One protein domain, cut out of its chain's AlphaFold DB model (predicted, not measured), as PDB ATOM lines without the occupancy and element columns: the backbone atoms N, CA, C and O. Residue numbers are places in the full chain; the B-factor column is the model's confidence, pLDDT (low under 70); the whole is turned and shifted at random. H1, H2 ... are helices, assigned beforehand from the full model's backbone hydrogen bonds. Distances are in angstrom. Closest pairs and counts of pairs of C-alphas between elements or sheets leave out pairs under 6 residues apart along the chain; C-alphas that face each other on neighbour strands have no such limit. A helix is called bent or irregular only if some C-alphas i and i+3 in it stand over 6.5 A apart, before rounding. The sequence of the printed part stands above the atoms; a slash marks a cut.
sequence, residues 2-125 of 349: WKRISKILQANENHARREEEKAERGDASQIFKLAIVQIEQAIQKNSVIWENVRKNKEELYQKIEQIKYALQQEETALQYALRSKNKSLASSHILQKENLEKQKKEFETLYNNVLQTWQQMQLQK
ATOM      1  N   TRP A   2      61.838  64.473 109.007       30.66
ATOM      2  CA  TRP A   2      61.477  65.669 108.218       30.66
ATOM      3  C   TRP A   2      62.645  66.589 107.826       30.66
ATOM      4  O   TRP A   2      62.713  67.022 106.685       30.66
ATOM      5  N   LYS A   3      63.640  66.799 108.702       33.94
ATOM      6  CA  LYS A   3      64.867  67.557 108.361       33.94
ATOM      7  C   LYS A   3      65.742  66.886 107.287       33.94
ATOM      8  O   LYS A   3      66.489  67.572 106.606       33.94
ATOM      9  N   ARG A   4      65.665  65.556 107.133       39.56
ATOM     10  CA  ARG A   4      66.366  64.821 106.062       39.56
ATOM     11  C   ARG A   4      65.584  64.883 104.753       39.56
ATOM     12  O   ARG A   4      66.195  65.096 103.722       39.56
ATOM     13  N   ILE A   5      64.255  64.787 104.812       40.22
ATOM     14  CA  ILE A   5      63.369  64.960 103.649       40.22
ATOM     15  C   ILE A   5      63.452  66.399 103.116       40.22
ATOM     16  O   ILE A   5      63.628  66.597 101.924       40.22
ATOM     17  N   SER A   6      63.452  67.400 103.999       39.09
ATOM     18  CA  SER A   6      63.659  68.809 103.640       39.09
ATOM     19  C   SER A   6      65.062  69.070 103.078       39.09
ATOM     20  O   SER A   6      65.178  69.777 102.087       39.09
ATOM     21  N   LYS A   7      66.116  68.430 103.612       41.12
ATOM     22  CA  LYS A   7      67.461  68.474 103.005       41.12
ATOM     23  C   LYS A   7      67.533  67.793 101.639       41.12
ATOM     24  O   LYS A   7      68.295  68.252 100.804       41.12
ATOM     25  N   ILE A   8      66.775  66.720 101.410       49.94
ATOM     26  CA  ILE A   8      66.690  66.060 100.100       49.94
ATOM     27  C   ILE A   8      65.947  66.961  99.107       49.94
ATOM     28  O   ILE A   8      66.418  67.111  97.991       49.94
ATOM     29  N   LEU A   9      64.864  67.626  99.524       43.16
ATOM     30  CA  LEU A   9      64.142  68.609  98.706       43.16
ATOM     31  C   LEU A   9      65.005  69.848  98.388       43.16
ATOM     32  O   LEU A   9      65.063  70.255  97.236       43.16
ATOM     33  N   GLN A  10      65.760  70.378  99.357       47.50
ATOM     34  CA  GLN A  10      66.684  71.508  99.150       47.50
ATOM     35  C   GLN A  10      67.940  71.132  98.347       47.50
ATOM     36  O   GLN A  10      68.471  71.939  97.589       47.50
ATOM     37  N   ALA A  11      68.441  69.900  98.486       48.88
ATOM     38  CA  ALA A  11      69.496  69.387  97.614       48.88
ATOM     39  C   ALA A  11      68.988  69.198  96.174       48.88
ATOM     40  O   ALA A  11      69.768  69.367  95.240       48.88
ATOM     41  N   ASN A  12      67.690  68.919  95.998       48.16
ATOM     42  CA  ASN A  12      67.022  68.859  94.700       48.16
ATOM     43  C   ASN A  12      66.841  70.254  94.081       48.16
ATOM     44  O   ASN A  12      67.059  70.402  92.890       48.16
ATOM     45  N   GLU A  13      66.543  71.291  94.874       47.38
ATOM     46  CA  GLU A  13      66.506  72.691  94.403       47.38
ATOM     47  C   GLU A  13      67.886  73.191  93.943       47.38
ATOM     48  O   GLU A  13      67.999  73.886  92.937       47.38
ATOM     49  N   ASN A  14      68.961  72.797  94.632       46.03
ATOM     50  CA  ASN A  14      70.328  73.167  94.242       46.03
ATOM     51  C   ASN A  14      70.859  72.364  93.038       46.03
ATOM     52  O   ASN A  14      71.746  72.844  92.332       46.03
ATOM     53  N   HIS A  15      70.329  71.160  92.791       51.41
ATOM     54  CA  HIS A  15      70.561  70.415  91.548       51.41
ATOM     55  C   HIS A  15      69.711  70.958  90.391       51.41
ATOM     56  O   HIS A  15      70.245  71.121  89.298       51.41
ATOM     57  N   ALA A  16      68.454  71.330  90.650       49.91
ATOM     58  CA  ALA A  16      67.570  71.977  89.684       49.91
ATOM     59  C   ALA A  16      68.146  73.316  89.210       49.91
ATOM     60  O   ALA A  16      68.207  73.540  88.013       49.91
ATOM     61  N   ARG A  17      68.715  74.136  90.103       47.69
ATOM     62  CA  ARG A  17      69.386  75.393  89.718       47.69
ATOM     63  C   ARG A  17      70.624  75.210  88.838       47.69
ATOM     64  O   ARG A  17      70.885  76.026  87.963       47.69
ATOM     65  N   ARG A  18      71.391  74.131  89.036       49.78
ATOM     66  CA  ARG A  18      72.554  73.808  88.183       49.78
ATOM     67  C   ARG A  18      72.164  73.193  86.838       49.78
ATOM     68  O   ARG A  18      72.971  73.216  85.910       49.78
ATOM     69  N   GLU A  19      70.963  72.628  86.730       50.09
ATOM     70  CA  GLU A  19      70.382  72.196  85.455       50.09
ATOM     71  C   GLU A  19      69.611  73.328  84.758       50.09
ATOM     72  O   GLU A  19      69.640  73.382  83.536       50.09
ATOM     73  N   GLU A  20      69.049  74.293  85.495       47.19
ATOM     74  CA  GLU A  20      68.479  75.549  84.976       47.19
ATOM     75  C   GLU A  20      69.541  76.397  84.255       47.19
ATOM     76  O   GLU A  20      69.297  76.853  83.141       47.19
ATOM     77  N   GLU A  21      70.764  76.505  84.797       41.31
ATOM     78  CA  GLU A  21      71.895  77.177  84.119       41.31
ATOM     79  C   GLU A  21      72.382  76.432  82.854       41.31
ATOM     80  O   GLU A  21      73.009  77.026  81.977       41.31
ATOM     81  N   LYS A  22      72.077  75.134  82.708       42.72
ATOM     82  CA  LYS A  22      72.275  74.393  81.445       42.72
ATOM     83  C   LYS A  22      71.048  74.451  80.525       42.72
ATOM     84  O   LYS A  22      71.189  74.238  79.322       42.72
ATOM     85  N   ALA A  23      69.872  74.754  81.075       43.75
ATOM     86  CA  ALA A  23      68.599  74.885  80.374       43.75
ATOM     87  C   ALA A  23      68.367  76.283  79.777       43.75
ATOM     88  O   ALA A  23      67.491  76.421  78.929       43.75
ATOM     89  N   GLU A  24      69.207  77.281  80.080       41.06
ATOM     90  CA  GLU A  24      69.243  78.560  79.342       41.06
ATOM     91  C   GLU A  24      69.530  78.395  77.828       41.06
ATOM     92  O   GLU A  24      69.468  79.361  77.070       41.06
ATOM     93  N   ARG A  25      69.803  77.170  77.346       43.19
ATOM     94  CA  ARG A  25      69.882  76.824  75.912       43.19
ATOM     95  C   ARG A  25      69.114  75.548  75.520       43.19
ATOM     96  O   ARG A  25      69.382  74.990  74.458       43.19
ATOM     97  N   GLY A  26      68.206  75.055  76.366       44.59
ATOM     98  CA  GLY A  26      67.523  73.768  76.187       44.59
ATOM     99  C   GLY A  26      66.074  73.912  75.719       44.59
ATOM    100  O   GLY A  26      65.277  74.590  76.355       44.59
ATOM    101  N   ASP A  27      65.741  73.247  74.616       57.56
ATOM    102  CA  ASP A  27      64.400  73.108  74.038       57.56
ATOM    103  C   ASP A  27      63.337  72.805  75.117       57.56
ATOM    104  O   ASP A  27      63.485  71.849  75.881       57.56
ATOM    105  N   ALA A  28      62.268  73.606  75.206       55.38
ATOM    106  CA  ALA A  28      61.254  73.512  76.267       55.38
ATOM    107  C   ALA A  28      60.661  72.095  76.398       55.38
ATOM    108  O   ALA A  28      60.354  71.648  77.502       55.38
ATOM    109  N   SER A  29      60.588  71.340  75.294       61.84
ATOM    110  CA  SER A  29      60.186  69.925  75.280       61.84
ATOM    111  C   SER A  29      61.078  69.033  76.163       61.84
ATOM    112  O   SER A  29      60.584  68.128  76.838       61.84
ATOM    113  N   GLN A  30      62.386  69.297  76.229       61.41
ATOM    114  CA  GLN A  30      63.322  68.526  77.056       61.41
ATOM    115  C   GLN A  30      63.098  68.762  78.554       61.41
ATOM    116  O   GLN A  30      63.240  67.826  79.342       61.41
ATOM    117  N   ILE A  31      62.682  69.971  78.945       62.25
ATOM    118  CA  ILE A  31      62.362  70.314  80.339       62.25
ATOM    119  C   ILE A  31      61.130  69.529  80.810       62.25
ATOM    120  O   ILE A  31      61.166  68.916  81.879       62.25
ATOM    121  N   PHE A  32      60.068  69.467  79.997       61.44
ATOM    122  CA  PHE A  32      58.874  68.678  80.326       61.44
ATOM    123  C   PHE A  32      59.175  67.177  80.394       61.44
ATOM    124  O   PHE A  32      58.766  66.521  81.352       61.44
ATOM    125  N   LYS A  33      59.955  66.636  79.449       69.25
ATOM    126  CA  LYS A  33      60.388  65.226  79.479       69.25
ATOM    127  C   LYS A  33      61.189  64.893  80.736       69.25
ATOM    128  O   LYS A  33      60.941  63.866  81.367       69.25
ATOM    129  N   LEU A  34      62.114  65.765  81.131       68.62
ATOM    130  CA  LEU A  34      62.892  65.586  82.353       68.62
ATOM    131  C   LEU A  34      61.993  65.630  83.598       68.62
ATOM    132  O   LEU A  34      62.110  64.760  84.462       68.62
ATOM    133  N   ALA A  35      61.061  66.583  83.669       64.50
ATOM    134  CA  ALA A  35      60.109  66.697  84.771       64.50
ATOM    135  C   ALA A  35      59.191  65.463  84.885       64.50
ATOM    136  O   ALA A  35      58.998  64.943  85.985       64.50
ATOM    137  N   ILE A  36      58.693  64.936  83.758       70.19
ATOM    138  CA  ILE A  36      57.911  63.688  83.694       70.19
ATOM    139  C   ILE A  36      58.711  62.531  84.301       70.19
ATOM    140  O   ILE A  36      58.232  61.870  85.224       70.19
ATOM    141  N   VAL A  37      59.955  62.329  83.853       72.81
ATOM    142  CA  VAL A  37      60.827  61.257  84.363       72.81
ATOM    143  C   VAL A  37      61.107  61.426  85.859       72.81
ATOM    144  O   VAL A  37      61.080  60.450  86.610       72.81
ATOM    145  N   GLN A  38      61.348  62.653  86.327       70.25
ATOM    146  CA  GLN A  38      61.588  62.926  87.746       70.25
ATOM    147  C   GLN A  38      60.367  62.590  88.616       70.25
ATOM    148  O   GLN A  38      60.526  61.977  89.677       70.25
ATOM    149  N   ILE A  39      59.151  62.929  88.172       70.19
ATOM    150  CA  ILE A  39      57.918  62.582  88.892       70.19
ATOM    151  C   ILE A  39      57.671  61.070  88.862       70.19
ATOM    152  O   ILE A  39      57.352  60.489  89.901       70.19
ATOM    153  N   GLU A  40      57.880  60.401  87.728       77.62
ATOM    154  CA  GLU A  40      57.760  58.939  87.627       77.62
ATOM    155  C   GLU A  40      58.726  58.226  88.581       77.62
ATOM    156  O   GLU A  40      58.328  57.318  89.321       77.62
ATOM    157  N   GLN A  41      59.975  58.690  88.659       76.50
ATOM    158  CA  GLN A  41      60.953  58.180  89.618       76.50
ATOM    159  C   GLN A  41      60.554  58.470  91.069       76.50
ATOM    160  O   GLN A  41      60.766  57.624  91.940       76.50
ATOM    161  N   ALA A  42      59.981  59.641  91.361       72.94
ATOM    162  CA  ALA A  42      59.495  59.973  92.699       72.94
ATOM    163  C   ALA A  42      58.338  59.052  93.122       72.94
ATOM    164  O   ALA A  42      58.334  58.545  94.248       72.94
ATOM    165  N   ILE A  43      57.398  58.771  92.214       78.38
ATOM    166  CA  ILE A  43      56.304  57.814  92.432       78.38
ATOM    167  C   ILE A  43      56.870  56.409  92.679       78.38
ATOM    168  O   ILE A  43      56.476  55.755  93.647       78.38
ATOM    169  N   GLN A  44      57.825  55.951  91.865       82.94
ATOM    170  CA  GLN A  44      58.448  54.635  92.041       82.94
ATOM    171  C   GLN A  44      59.207  54.514  93.368       82.94
ATOM    172  O   GLN A  44      59.002  53.546  94.102       82.94
ATOM    173  N   LYS A  45      60.038  55.504  93.720       81.00
ATOM    174  CA  LYS A  45      60.798  55.518  94.985       81.00
ATOM    175  C   LYS A  45      59.874  55.487  96.201       81.00
ATOM    176  O   LYS A  45      60.148  54.782  97.170       81.00
ATOM    177  N   ASN A  46      58.759  56.210  96.135       81.12
ATOM    178  CA  ASN A  46      57.788  56.243  97.221       81.12
ATOM    179  C   ASN A  46      56.880  55.004  97.255       81.12
ATOM    180  O   ASN A  46      56.342  54.696  98.315       81.12
ATOM    181  N   SER A  47      56.765  54.246  96.160       83.62
ATOM    182  CA  SER A  47      55.944  53.029  96.081       83.62
ATOM    183  C   SER A  47      56.307  51.994  97.149       83.62
ATOM    184  O   SER A  47      55.428  51.484  97.844       83.62
ATOM    185  N   VAL A  48      57.604  51.747  97.361       87.06
ATOM    186  CA  VAL A  48      58.081  50.808  98.394       87.06
ATOM    187  C   VAL A  48      57.699  51.288  99.796       87.06
ATOM    188  O   VAL A  48      57.273  50.500 100.638       87.06
ATOM    189  N   ILE A  49      57.810  52.595 100.047       85.75
ATOM    190  CA  ILE A  49      57.441  53.199 101.333       85.75
ATOM    191  C   ILE A  49      55.930  53.077 101.554       85.75
ATOM    192  O   ILE A  49      55.503  52.676 102.637       85.75
ATOM    193  N   TRP A  50      55.120  53.372 100.534       87.62
ATOM    194  CA  TRP A  50      53.664  53.253 100.597       87.62
ATOM    195  C   TRP A  50      53.220  51.823 100.879       87.62
ATOM    196  O   TRP A  50      52.331  51.612 101.704       87.62
ATOM    197  N   GLU A  51      53.860  50.850 100.236       89.38
ATOM    198  CA  GLU A  51      53.561  49.439 100.440       89.38
ATOM    199  C   GLU A  51      53.963  48.975 101.844       89.38
ATOM    200  O   GLU A  51      53.187  48.302 102.519       89.38
ATOM    201  N   ASN A  52      55.118  49.409 102.352       89.75
ATOM    202  CA  ASN A  52      55.531  49.108 103.723       89.75
ATOM    203  C   ASN A  52      54.568  49.706 104.760       89.75
ATOM    204  O   ASN A  52      54.207  49.042 105.730       89.75
ATOM    205  N   VAL A  53      54.111  50.944 104.553       90.25
ATOM    206  CA  VAL A  53      53.123  51.586 105.435       90.25
ATOM    207  C   VAL A  53      51.769  50.878 105.351       90.25
ATOM    208  O   VAL A  53      51.116  50.686 106.377       90.25
ATOM    209  N   ARG A  54      51.356  50.437 104.156       91.88
ATOM    210  CA  ARG A  54      50.144  49.632 103.970       91.88
ATOM    211  C   ARG A  54      50.231  48.301 104.718       91.88
ATOM    212  O   ARG A  54      49.306  47.984 105.459       91.88
ATOM    213  N   LYS A  55      51.328  47.557 104.557       94.50
ATOM    214  CA  LYS A  55      51.553  46.286 105.259       94.50
ATOM    215  C   LYS A  55      51.533  46.477 106.768       94.50
ATOM    216  O   LYS A  55      50.795  45.786 107.453       94.50
ATOM    217  N   ASN A  56      52.227  47.496 107.275       93.19
ATOM    218  CA  ASN A  56      52.220  47.817 108.702       93.19
ATOM    219  C   ASN A  56      50.801  48.142 109.214       93.19
ATOM    220  O   ASN A  56      50.389  47.669 110.271       93.19
ATOM    221  N   LYS A  57      50.002  48.889 108.439       93.31
ATOM    222  CA  LYS A  57      48.584  49.136 108.754       93.31
ATOM    223  C   LYS A  57      47.795  47.825 108.878       93.31
ATOM    224  O   LYS A  57      47.030  47.664 109.826       93.31
ATOM    225  N   GLU A  58      47.957  46.914 107.921       94.38
ATOM    226  CA  GLU A  58      47.263  45.619 107.892       94.38
ATOM    227  C   GLU A  58      47.717  44.700 109.040       94.38
ATOM    228  O   GLU A  58      46.877  44.118 109.725       94.38
ATOM    229  N   GLU A  59      49.018  44.640 109.328       95.56
ATOM    230  CA  GLU A  59      49.579  43.888 110.456       95.56
ATOM    231  C   GLU A  59      49.059  44.398 111.807       95.56
ATOM    232  O   GLU A  59      48.671  43.609 112.670       95.56
ATOM    233  N   LEU A  60      49.015  45.720 112.003       94.56
ATOM    234  CA  LEU A  60      48.469  46.321 113.222       94.56
ATOM    235  C   LEU A  60      46.980  46.017 113.377       94.56
ATOM    236  O   LEU A  60      46.537  45.686 114.476       94.56
ATOM    237  N   TYR A  61      46.220  46.073 112.283       95.25
ATOM    238  CA  TYR A  61      44.811  45.696 112.290       95.25
ATOM    239  C   TYR A  61      44.619  44.231 112.709       95.25
ATOM    240  O   TYR A  61      43.805  43.940 113.585       95.25
ATOM    241  N   GLN A  62      45.416  43.313 112.154       96.38
ATOM    242  CA  GLN A  62      45.372  41.896 112.527       96.38
ATOM    243  C   GLN A  62      45.720  41.675 114.006       96.38
ATOM    244  O   GLN A  62      45.019  40.928 114.687       96.38
ATOM    245  N   LYS A  63      46.745  42.357 114.533       95.44
ATOM    246  CA  LYS A  63      47.101  42.293 115.964       95.44
ATOM    247  C   LYS A  63      45.967  42.787 116.860       95.44
ATOM    248  O   LYS A  63      45.669  42.157 117.872       95.44
ATOM    249  N   ILE A  64      45.299  43.879 116.484       96.31
ATOM    250  CA  ILE A  64      44.135  44.391 117.220       96.31
ATOM    251  C   ILE A  64      43.008  43.351 117.244       96.31
ATOM    252  O   ILE A  64      42.414  43.125 118.299       96.31
ATOM    253  N   GLU A  65      42.718  42.696 116.117       96.62
ATOM    254  CA  GLU A  65      41.694  41.645 116.052       96.62
ATOM    255  C   GLU A  65      42.060  40.413 116.892       96.62
ATOM    256  O   GLU A  65      41.217  39.906 117.635       96.62
ATOM    257  N   GLN A  66      43.323  39.984 116.875       96.38
ATOM    258  CA  GLN A  66      43.805  38.900 117.740       96.38
ATOM    259  C   GLN A  66      43.631  39.235 119.228       96.38
ATOM    260  O   GLN A  66      43.143  38.404 119.995       96.38
ATOM    261  N   ILE A  67      43.958  40.464 119.641       96.00
ATOM    262  CA  ILE A  67      43.777  40.904 121.031       96.00
ATOM    263  C   ILE A  67      42.288  40.994 121.391       96.00
ATOM    264  O   ILE A  67      41.904  40.616 122.495       96.00
ATOM    265  N   LYS A  68      41.419  41.448 120.477       95.81
ATOM    266  CA  LYS A  68      39.959  41.439 120.696       95.81
ATOM    267  C   LYS A  68      39.435  40.024 120.925       95.81
ATOM    268  O   LYS A  68      38.613  39.830 121.817       95.81
ATOM    269  N   TYR A  69      39.919  39.052 120.156       97.06
ATOM    270  CA  TYR A  69      39.567  37.650 120.341       97.06
ATOM    271  C   TYR A  69      40.075  37.107 121.687       97.06
ATOM    272  O   TYR A  69      39.303  36.512 122.438       97.06
ATOM    273  N   ALA A  70      41.328  37.390 122.052       95.50
ATOM    274  CA  ALA A  70      41.884  37.012 123.354       95.50
ATOM    275  C   ALA A  70      41.100  37.631 124.527       95.50
ATOM    276  O   ALA A  70      40.790  36.944 125.496       95.50
ATOM    277  N   LEU A  71      40.691  38.900 124.418       96.12
ATOM    278  CA  LEU A  71      39.835  39.561 125.408       96.12
ATOM    279  C   LEU A  71      38.492  38.847 125.588       96.12
ATOM    280  O   LEU A  71      38.027  38.703 126.715       96.12
ATOM    281  N   GLN A  72      37.871  38.384 124.501       95.62
ATOM    282  CA  GLN A  72      36.627  37.611 124.581       95.62
ATOM    283  C   GLN A  72      36.841  36.264 125.281       95.62
ATOM    284  O   GLN A  72      36.016  35.864 126.106       95.62
ATOM    285  N   GLN A  73      37.955  35.581 125.002       95.44
ATOM    286  CA  GLN A  73      38.304  34.346 125.703       95.44
ATOM    287  C   GLN A  73      38.504  34.596 127.203       95.44
ATOM    288  O   GLN A  73      37.885  33.915 128.020       95.44
ATOM    289  N   GLU A  74      39.260  35.627 127.581       93.75
ATOM    290  CA  GLU A  74      39.452  35.996 128.988       93.75
ATOM    291  C   GLU A  74      38.140  36.389 129.678       93.75
ATOM    292  O   GLU A  74      37.907  36.025 130.830       93.75
ATOM    293  N   GLU A  75      37.222  37.071 128.986       93.75
ATOM    294  CA  GLU A  75      35.898  37.382 129.535       93.75
ATOM    295  C   GLU A  75      35.075  36.125 129.831       93.75
ATOM    296  O   GLU A  75      34.396  36.058 130.861       93.75
ATOM    297  N   THR A  76      35.128  35.120 128.956       95.00
ATOM    298  CA  THR A  76      34.426  33.846 129.177       95.00
ATOM    299  C   THR A  76      35.062  33.034 130.309       95.00
ATOM    300  O   THR A  76      34.337  32.539 131.179       95.00
ATOM    301  N   ALA A  77      36.396  32.978 130.375       93.75
ATOM    302  CA  ALA A  77      37.137  32.336 131.461       93.75
ATOM    303  C   ALA A  77      36.874  33.013 132.818       93.75
ATOM    304  O   ALA A  77      36.565  32.342 133.808       93.75
ATOM    305  N   LEU A  78      36.868  34.349 132.855       93.69
ATOM    306  CA  LEU A  78      36.513  35.128 134.039       93.69
ATOM    307  C   LEU A  78      35.089  34.819 134.515       93.69
ATOM    308  O   LEU A  78      34.860  34.610 135.707       93.69
ATOM    309  N   GLN A  79      34.115  34.753 133.603       94.06
ATOM    310  CA  GLN A  79      32.740  34.395 133.966       94.06
ATOM    311  C   GLN A  79      32.652  32.993 134.578       94.06
ATOM    312  O   GLN A  79      31.908  32.794 135.541       94.06
ATOM    313  N   TYR A  80      33.413  32.030 134.057       95.31
ATOM    314  CA  TYR A  80      33.486  30.684 134.619       95.31
ATOM    315  C   TYR A  80      34.130  30.671 136.017       95.31
ATOM    316  O   TYR A  80      33.587  30.062 136.945       95.31
ATOM    317  N   ALA A  81      35.229  31.405 136.211       94.06
ATOM    318  CA  ALA A  81      35.895  31.562 137.507       94.06
ATOM    319  C   ALA A  81      34.968  32.183 138.570       94.06
ATOM    320  O   ALA A  81      34.913  31.738 139.719       94.06
ATOM    321  N   LEU A  82      34.171  33.179 138.173       92.25
ATOM    322  CA  LEU A  82      33.174  33.806 139.041       92.25
ATOM    323  C   LEU A  82      32.033  32.844 139.401       92.25
ATOM    324  O   LEU A  82      31.610  32.804 140.556       92.25
ATOM    325  N   ARG A  83      31.553  32.037 138.442       94.88
ATOM    326  CA  ARG A  83      30.515  31.015 138.683       94.88
ATOM    327  C   ARG A  83      30.994  29.914 139.628       94.88
ATOM    328  O   ARG A  83      30.240  29.504 140.503       94.88
ATOM    329  N   SER A  84      32.248  29.488 139.489       94.56
ATOM    330  CA  SER A  84      32.893  28.513 140.380       94.56
ATOM    331  C   SER A  84      33.324  29.105 141.731       94.56
ATOM    332  O   SER A  84      33.863  28.385 142.567       94.56
ATOM    333  N   LYS A  85      33.064  30.401 141.979       93.62
ATOM    334  CA  LYS A  85      33.430  31.141 143.202       93.62
ATOM    335  C   LYS A  85      34.932  31.111 143.524       93.62
ATOM    336  O   LYS A  85      35.324  31.398 144.657       93.62
ATOM    337  N   ASN A  86      35.783  30.830 142.538       95.00
ATOM    338  CA  ASN A  86      37.229  30.842 142.712       95.00
ATOM    339  C   ASN A  86      37.768  32.271 142.541       95.00
ATOM    340  O   ASN A  86      38.042  32.732 141.430       95.00
ATOM    341  N   LYS A  87      37.917  32.984 143.663       92.31
ATOM    342  CA  LYS A  87      38.365  34.388 143.685       92.31
ATOM    343  C   LYS A  87      39.787  34.580 143.154       92.31
ATOM    344  O   LYS A  87      40.034  35.575 142.482       92.31
ATOM    345  N   SER A  88      40.697  33.642 143.428       93.38
ATOM    346  CA  SER A  88      42.088  33.737 142.963       93.38
ATOM    347  C   SER A  88      42.158  33.651 141.439       93.38
ATOM    348  O   SER A  88      42.796  34.482 140.798       93.38
ATOM    349  N   LEU A  89      41.435  32.689 140.856       92.62
ATOM    350  CA  LEU A  89      41.356  32.512 139.407       92.62
ATOM    351  C   LEU A  89      40.677  33.718 138.736       92.62
ATOM    352  O   LEU A  89      41.176  34.244 137.746       92.62
ATOM    353  N   ALA A  90      39.581  34.218 139.319       93.25
ATOM    354  CA  ALA A  90      38.899  35.409 138.814       93.25
ATOM    355  C   ALA A  90      39.801  36.657 138.855       93.25
ATOM    356  O   ALA A  90      39.837  37.412 137.888       93.25
ATOM    357  N   SER A  91      40.568  36.855 139.933       94.31
ATOM    358  CA  SER A  91      41.515  37.972 140.038       94.31
ATOM    359  C   SER A  91      42.622  37.888 138.984       94.31
ATOM    360  O   SER A  91      42.994  38.911 138.416       94.31
ATOM    361  N   SER A  92      43.118  36.681 138.690       95.06
ATOM    362  CA  SER A  92      44.120  36.464 137.639       95.06
ATOM    363  C   SER A  92      43.584  36.850 136.256       95.06
ATOM    364  O   SER A  92      44.235  37.601 135.535       95.06
ATOM    365  N   HIS A  93      42.374  36.401 135.904       94.25
ATOM    366  CA  HIS A  93      41.752  36.738 134.617       94.25
ATOM    367  C   HIS A  93      41.409  38.229 134.492       94.25
ATOM    368  O   HIS A  93      41.508  38.788 133.403       94.25
ATOM    369  N   ILE A  94      41.050  38.906 135.593       94.81
ATOM    370  CA  ILE A  94      40.860  40.368 135.595       94.81
ATOM    371  C   ILE A  94      42.172  41.076 135.244       94.81
ATOM    372  O   ILE A  94      42.181  41.894 134.328       94.81
ATOM    373  N   LEU A  95      43.279  40.726 135.906       95.38
ATOM    374  CA  LEU A  95      44.590  41.323 135.623       95.38
ATOM    375  C   LEU A  95      45.034  41.073 134.175       95.38
ATOM    376  O   LEU A  95      45.539  41.976 133.507       95.38
ATOM    377  N   GLN A  96      44.817  39.858 133.671       94.69
ATOM    378  CA  GLN A  96      45.165  39.496 132.299       94.69
ATOM    379  C   GLN A  96      44.317  40.258 131.276       94.69
ATOM    380  O   GLN A  96      44.852  40.796 130.304       94.69
ATOM    381  N   LYS A  97      43.013  40.394 131.534       94.75
ATOM    382  CA  LYS A  97      42.111  41.220 130.731       94.75
ATOM    383  C   LYS A  97      42.542  42.690 130.725       94.75
ATOM    384  O   LYS A  97      42.619  43.284 129.655       94.75
ATOM    385  N   GLU A  98      42.863  43.271 131.880       95.69
ATOM    386  CA  GLU A  98      43.338  44.658 131.973       95.69
ATOM    387  C   GLU A  98      44.635  44.880 131.183       95.69
ATOM    388  O   GLU A  98      44.793  45.904 130.516       95.69
ATOM    389  N   ASN A  99      45.561  43.917 131.215       96.31
ATOM    390  CA  ASN A  99      46.790  43.979 130.424       96.31
ATOM    391  C   ASN A  99      46.495  43.946 128.913       96.31
ATOM    392  O   ASN A  99      46.996  44.783 128.162       96.31
ATOM    393  N   LEU A 100      45.620  43.039 128.468       96.19
ATOM    394  CA  LEU A 100      45.191  42.967 127.068       96.19
ATOM    395  C   LEU A 100      44.447  44.237 126.619       96.19
ATOM    396  O   LEU A 100      44.639  44.688 125.493       96.19
ATOM    397  N   GLU A 101      43.634  44.856 127.481       95.25
ATOM    398  CA  GLU A 101      42.967  46.132 127.181       95.25
ATOM    399  C   GLU A 101      43.971  47.281 127.007       95.25
ATOM    400  O   GLU A 101      43.814  48.094 126.089       95.25
ATOM    401  N   LYS A 102      45.030  47.331 127.830       96.44
ATOM    402  CA  LYS A 102      46.128  48.301 127.668       96.44
ATOM    403  C   LYS A 102      46.851  48.101 126.339       96.44
ATOM    404  O   LYS A 102      46.938  49.047 125.558       96.44
ATOM    405  N   GLN A 103      47.264  46.869 126.040       94.44
ATOM    406  CA  GLN A 103      47.921  46.533 124.772       94.44
ATOM    407  C   GLN A 103      47.039  46.877 123.571       94.44
ATOM    408  O   GLN A 103      47.498  47.490 122.608       94.44
ATOM    409  N   LYS A 104      45.744  46.547 123.634       95.62
ATOM    410  CA  LYS A 104      44.783  46.899 122.587       95.62
ATOM    411  C   LYS A 104      44.762  48.406 122.337       95.62
ATOM    412  O   LYS A 104      44.835  48.822 121.185       95.62
ATOM    413  N   LYS A 105      44.680  49.220 123.393       95.88
ATOM    414  CA  LYS A 105      44.637  50.686 123.283       95.88
ATOM    415  C   LYS A 105      45.923  51.255 122.673       95.88
ATOM    416  O   LYS A 105      45.863  52.184 121.865       95.88
ATOM    417  N   GLU A 106      47.074  50.698 123.035       94.81
ATOM    418  CA  GLU A 106      48.369  51.064 122.450       94.81
ATOM    419  C   GLU A 106      48.406  50.753 120.948       94.81
ATOM    420  O   GLU A 106      48.712  51.638 120.143       94.81
ATOM    421  N   PHE A 107      48.005  49.540 120.550       95.12
ATOM    422  CA  PHE A 107      47.947  49.156 119.139       95.12
ATOM    423  C   PHE A 107      46.899  49.942 118.345       95.12
ATOM    424  O   PHE A 107      47.183  50.326 117.215       95.12
ATOM    425  N   GLU A 108      45.726  50.242 118.911       93.88
ATOM    426  CA  GLU A 108      44.709  51.096 118.277       93.88
ATOM    427  C   GLU A 108      45.238  52.515 118.035       93.88
ATOM    428  O   GLU A 108      45.032  53.086 116.962       93.88
ATOM    429  N   THR A 109      45.980  53.073 118.994       94.06
ATOM    430  CA  THR A 109      46.617  54.389 118.837       94.06
ATOM    431  C   THR A 109      47.663  54.361 117.721       94.06
ATOM    432  O   THR A 109      47.672  55.235 116.852       94.06
ATOM    433  N   LEU A 110      48.515  53.333 117.701       92.50
ATOM    434  CA  LEU A 110      49.525  53.162 116.659       92.50
ATOM    435  C   LEU A 110      48.886  52.956 115.278       92.50
ATOM    436  O   LEU A 110      49.313  53.580 114.308       92.50
ATOM    437  N   TYR A 111      47.828  52.148 115.197       95.06
ATOM    438  CA  TYR A 111      47.056  51.926 113.977       95.06
ATOM    439  C   TYR A 111      46.465  53.229 113.443       95.06
ATOM    440  O   TYR A 111      46.610  53.508 112.257       95.06
ATOM    441  N   ASN A 112      45.867  54.062 114.298       92.38
ATOM    442  CA  ASN A 112      45.306  55.348 113.880       92.38
ATOM    443  C   ASN A 112      46.382  56.295 113.325       92.38
ATOM    444  O   ASN A 112      46.168  56.929 112.291       92.38
ATOM    445  N   ASN A 113      47.564  56.338 113.946       87.62
ATOM    446  CA  ASN A 113      48.691  57.136 113.451       87.62
ATOM    447  C   ASN A 113      49.187  56.638 112.080       87.62
ATOM    448  O   ASN A 113      49.434  57.429 111.162       87.62
ATOM    449  N   VAL A 114      49.312  55.317 111.915       89.56
ATOM    450  CA  VAL A 114      49.707  54.699 110.639       89.56
ATOM    451  C   VAL A 114      48.624  54.900 109.576       89.56
ATOM    452  O   VAL A 114      48.951  55.179 108.425       89.56
ATOM    453  N   LEU A 115      47.344  54.837 109.946       91.44
ATOM    454  CA  LEU A 115      46.211  55.083 109.056       91.44
ATOM    455  C   LEU A 115      46.222  56.516 108.517       91.44
ATOM    456  O   LEU A 115      46.104  56.702 107.308       91.44
ATOM    457  N   GLN A 116      46.418  57.512 109.384       86.44
ATOM    458  CA  GLN A 116      46.549  58.912 108.968       86.44
ATOM    459  C   GLN A 116      47.744  59.107 108.030       86.44
ATOM    460  O   GLN A 116      47.619  59.742 106.983       86.44
ATOM    461  N   THR A 117      48.888  58.503 108.361       83.12
ATOM    462  CA  THR A 117      50.091  58.553 107.517       83.12
ATOM    463  C   THR A 117      49.831  57.927 106.146       83.12
ATOM    464  O   THR A 117      50.176  58.508 105.117       83.12
ATOM    465  N   TRP A 118      49.169  56.768 106.107       87.25
ATOM    466  CA  TRP A 118      48.789  56.092 104.869       87.25
ATOM    467  C   TRP A 118      47.844  56.952 104.020       87.25
ATOM    468  O   TRP A 118      48.051  57.069 102.815       87.25
ATOM    469  N   GLN A 119      46.848  57.602 104.630       84.31
ATOM    470  CA  GLN A 119      45.927  58.503 103.927       84.31
ATOM    471  C   GLN A 119      46.654  59.712 103.326       84.31
ATOM    472  O   GLN A 119      46.452  60.027 102.154       84.31
ATOM    473  N   GLN A 120      47.549  60.351 104.084       81.19
ATOM    474  CA  GLN A 120      48.373  61.454 103.576       81.19
ATOM    475  C   GLN A 120      49.252  61.012 102.399       81.19
ATOM    476  O   GLN A 120      49.365  61.725 101.404       81.19
ATOM    477  N   MET A 121      49.833  59.813 102.480       82.31
ATOM    478  CA  MET A 121      50.611  59.229 101.388       82.31
ATOM    479  C   MET A 121      49.760  58.942 100.143       82.31
ATOM    480  O   MET A 121      50.229  59.176  99.032       82.31
ATOM    481  N   GLN A 122      48.509  58.489 100.300       83.62
ATOM    482  CA  GLN A 122      47.587  58.306  99.170       83.62
ATOM    483  C   GLN A 122      47.258  59.635  98.482       83.62
ATOM    484  O   GLN A 122      47.300  59.704  97.256       83.62
ATOM    485  N   LEU A 123      47.002  60.697  99.251       80.00
ATOM    486  CA  LEU A 123      46.765  62.034  98.696       80.00
ATOM    487  C   LEU A 123      47.992  62.556  97.937       80.00
ATOM    488  O   LEU A 123      47.864  63.079  96.833       80.00
ATOM    489  N   GLN A 124      49.194  62.370  98.488       76.06
ATOM    490  CA  GLN A 124      50.434  62.740  97.798       76.06
ATOM    491  C   GLN A 124      50.635  61.945  96.506       76.06
ATOM    492  O   GLN A 124      51.018  62.525  95.494       76.06
ATOM    493  N   LYS A 125      50.344  60.638  96.518       80.88
ATOM    494  CA  LYS A 125      50.381  59.805  95.311       80.88
ATOM    495  C   LYS A 125      49.429  60.341  94.248       80.88
ATOM    496  O   LYS A 125      49.848  60.511  93.113       80.88
TER     497      LYS A 125
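AT A GLANCE: This is residues 2 to 125 of the 349 residues of the protein "Phage shock protein A (IM30), suppresses sigma54-dependent transcription" of Bernardetia litoralis (strain ATCC 23117 / DSM 6794 / NBRC 15988 / NCIMB 1366 / Sio-4) (UniProt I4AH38). One very long helix, H2, runs most of the length of a thin rod, and H3 folds back beside it to make a long helical hairpin. At the other end of H2 a shorter helix, H1, also doubles back but stands off from it as a loose arm, with residues 2 to 18 standing free. The printed part has 124 residues with three named helices, in the order H1, H2, H3, and no named strand; the class is all helix. The whole is extended, with a radius of gyration of the C-alphas of 26.2 A and spans of 89 by 23 by 16 A.

IN THESE COORDINATES: H2 is residues 28 to 83, 81.5 A from first to last C-alpha, beginning at C-alpha 28 (61.254, 73.512, 76.267). It has a kink of 28 degrees near residue 48, and it is neither bent nor irregular, but only just: C-alphas 45 and 48 are 6.4 A apart. H3 is residues 87 to 125, 56.0 A long, ending at C-alpha 125 (50.381, 59.805, 95.311). H1 is residues 2 to 23, 30.2 A long, beginning at C-alpha 2 (61.477, 65.669, 108.218).

HOW THE PARTS SIT: H2 and H3 form a helical hairpin and touch, the closest C-alphas being those of Ala 81 and Ala 90, 5.1 A apart. They run opposite ways at a shallow tilt of 14 degrees. H1 and H2 are close but not clearly touching; their closest C-alphas, of Ala 23 and Ile 31, are 7.7 A apart. They also run opposite ways, at a shallow tilt of 14 degrees. H1 and H3 are apart. Every O i to N i+4 pair is within hydrogen-bond range in H3, against 16 of 18 in H1 and 50 of 52 in H2.

THE WHOLE: The C-alphas of Arg 25 and Lys 85, the two farthest apart, are 89.1 A from each other. The printed part has no cut, and both links are tight. The mean pLDDT of the printed part is 79.0; residues 2 to 35 are under 70.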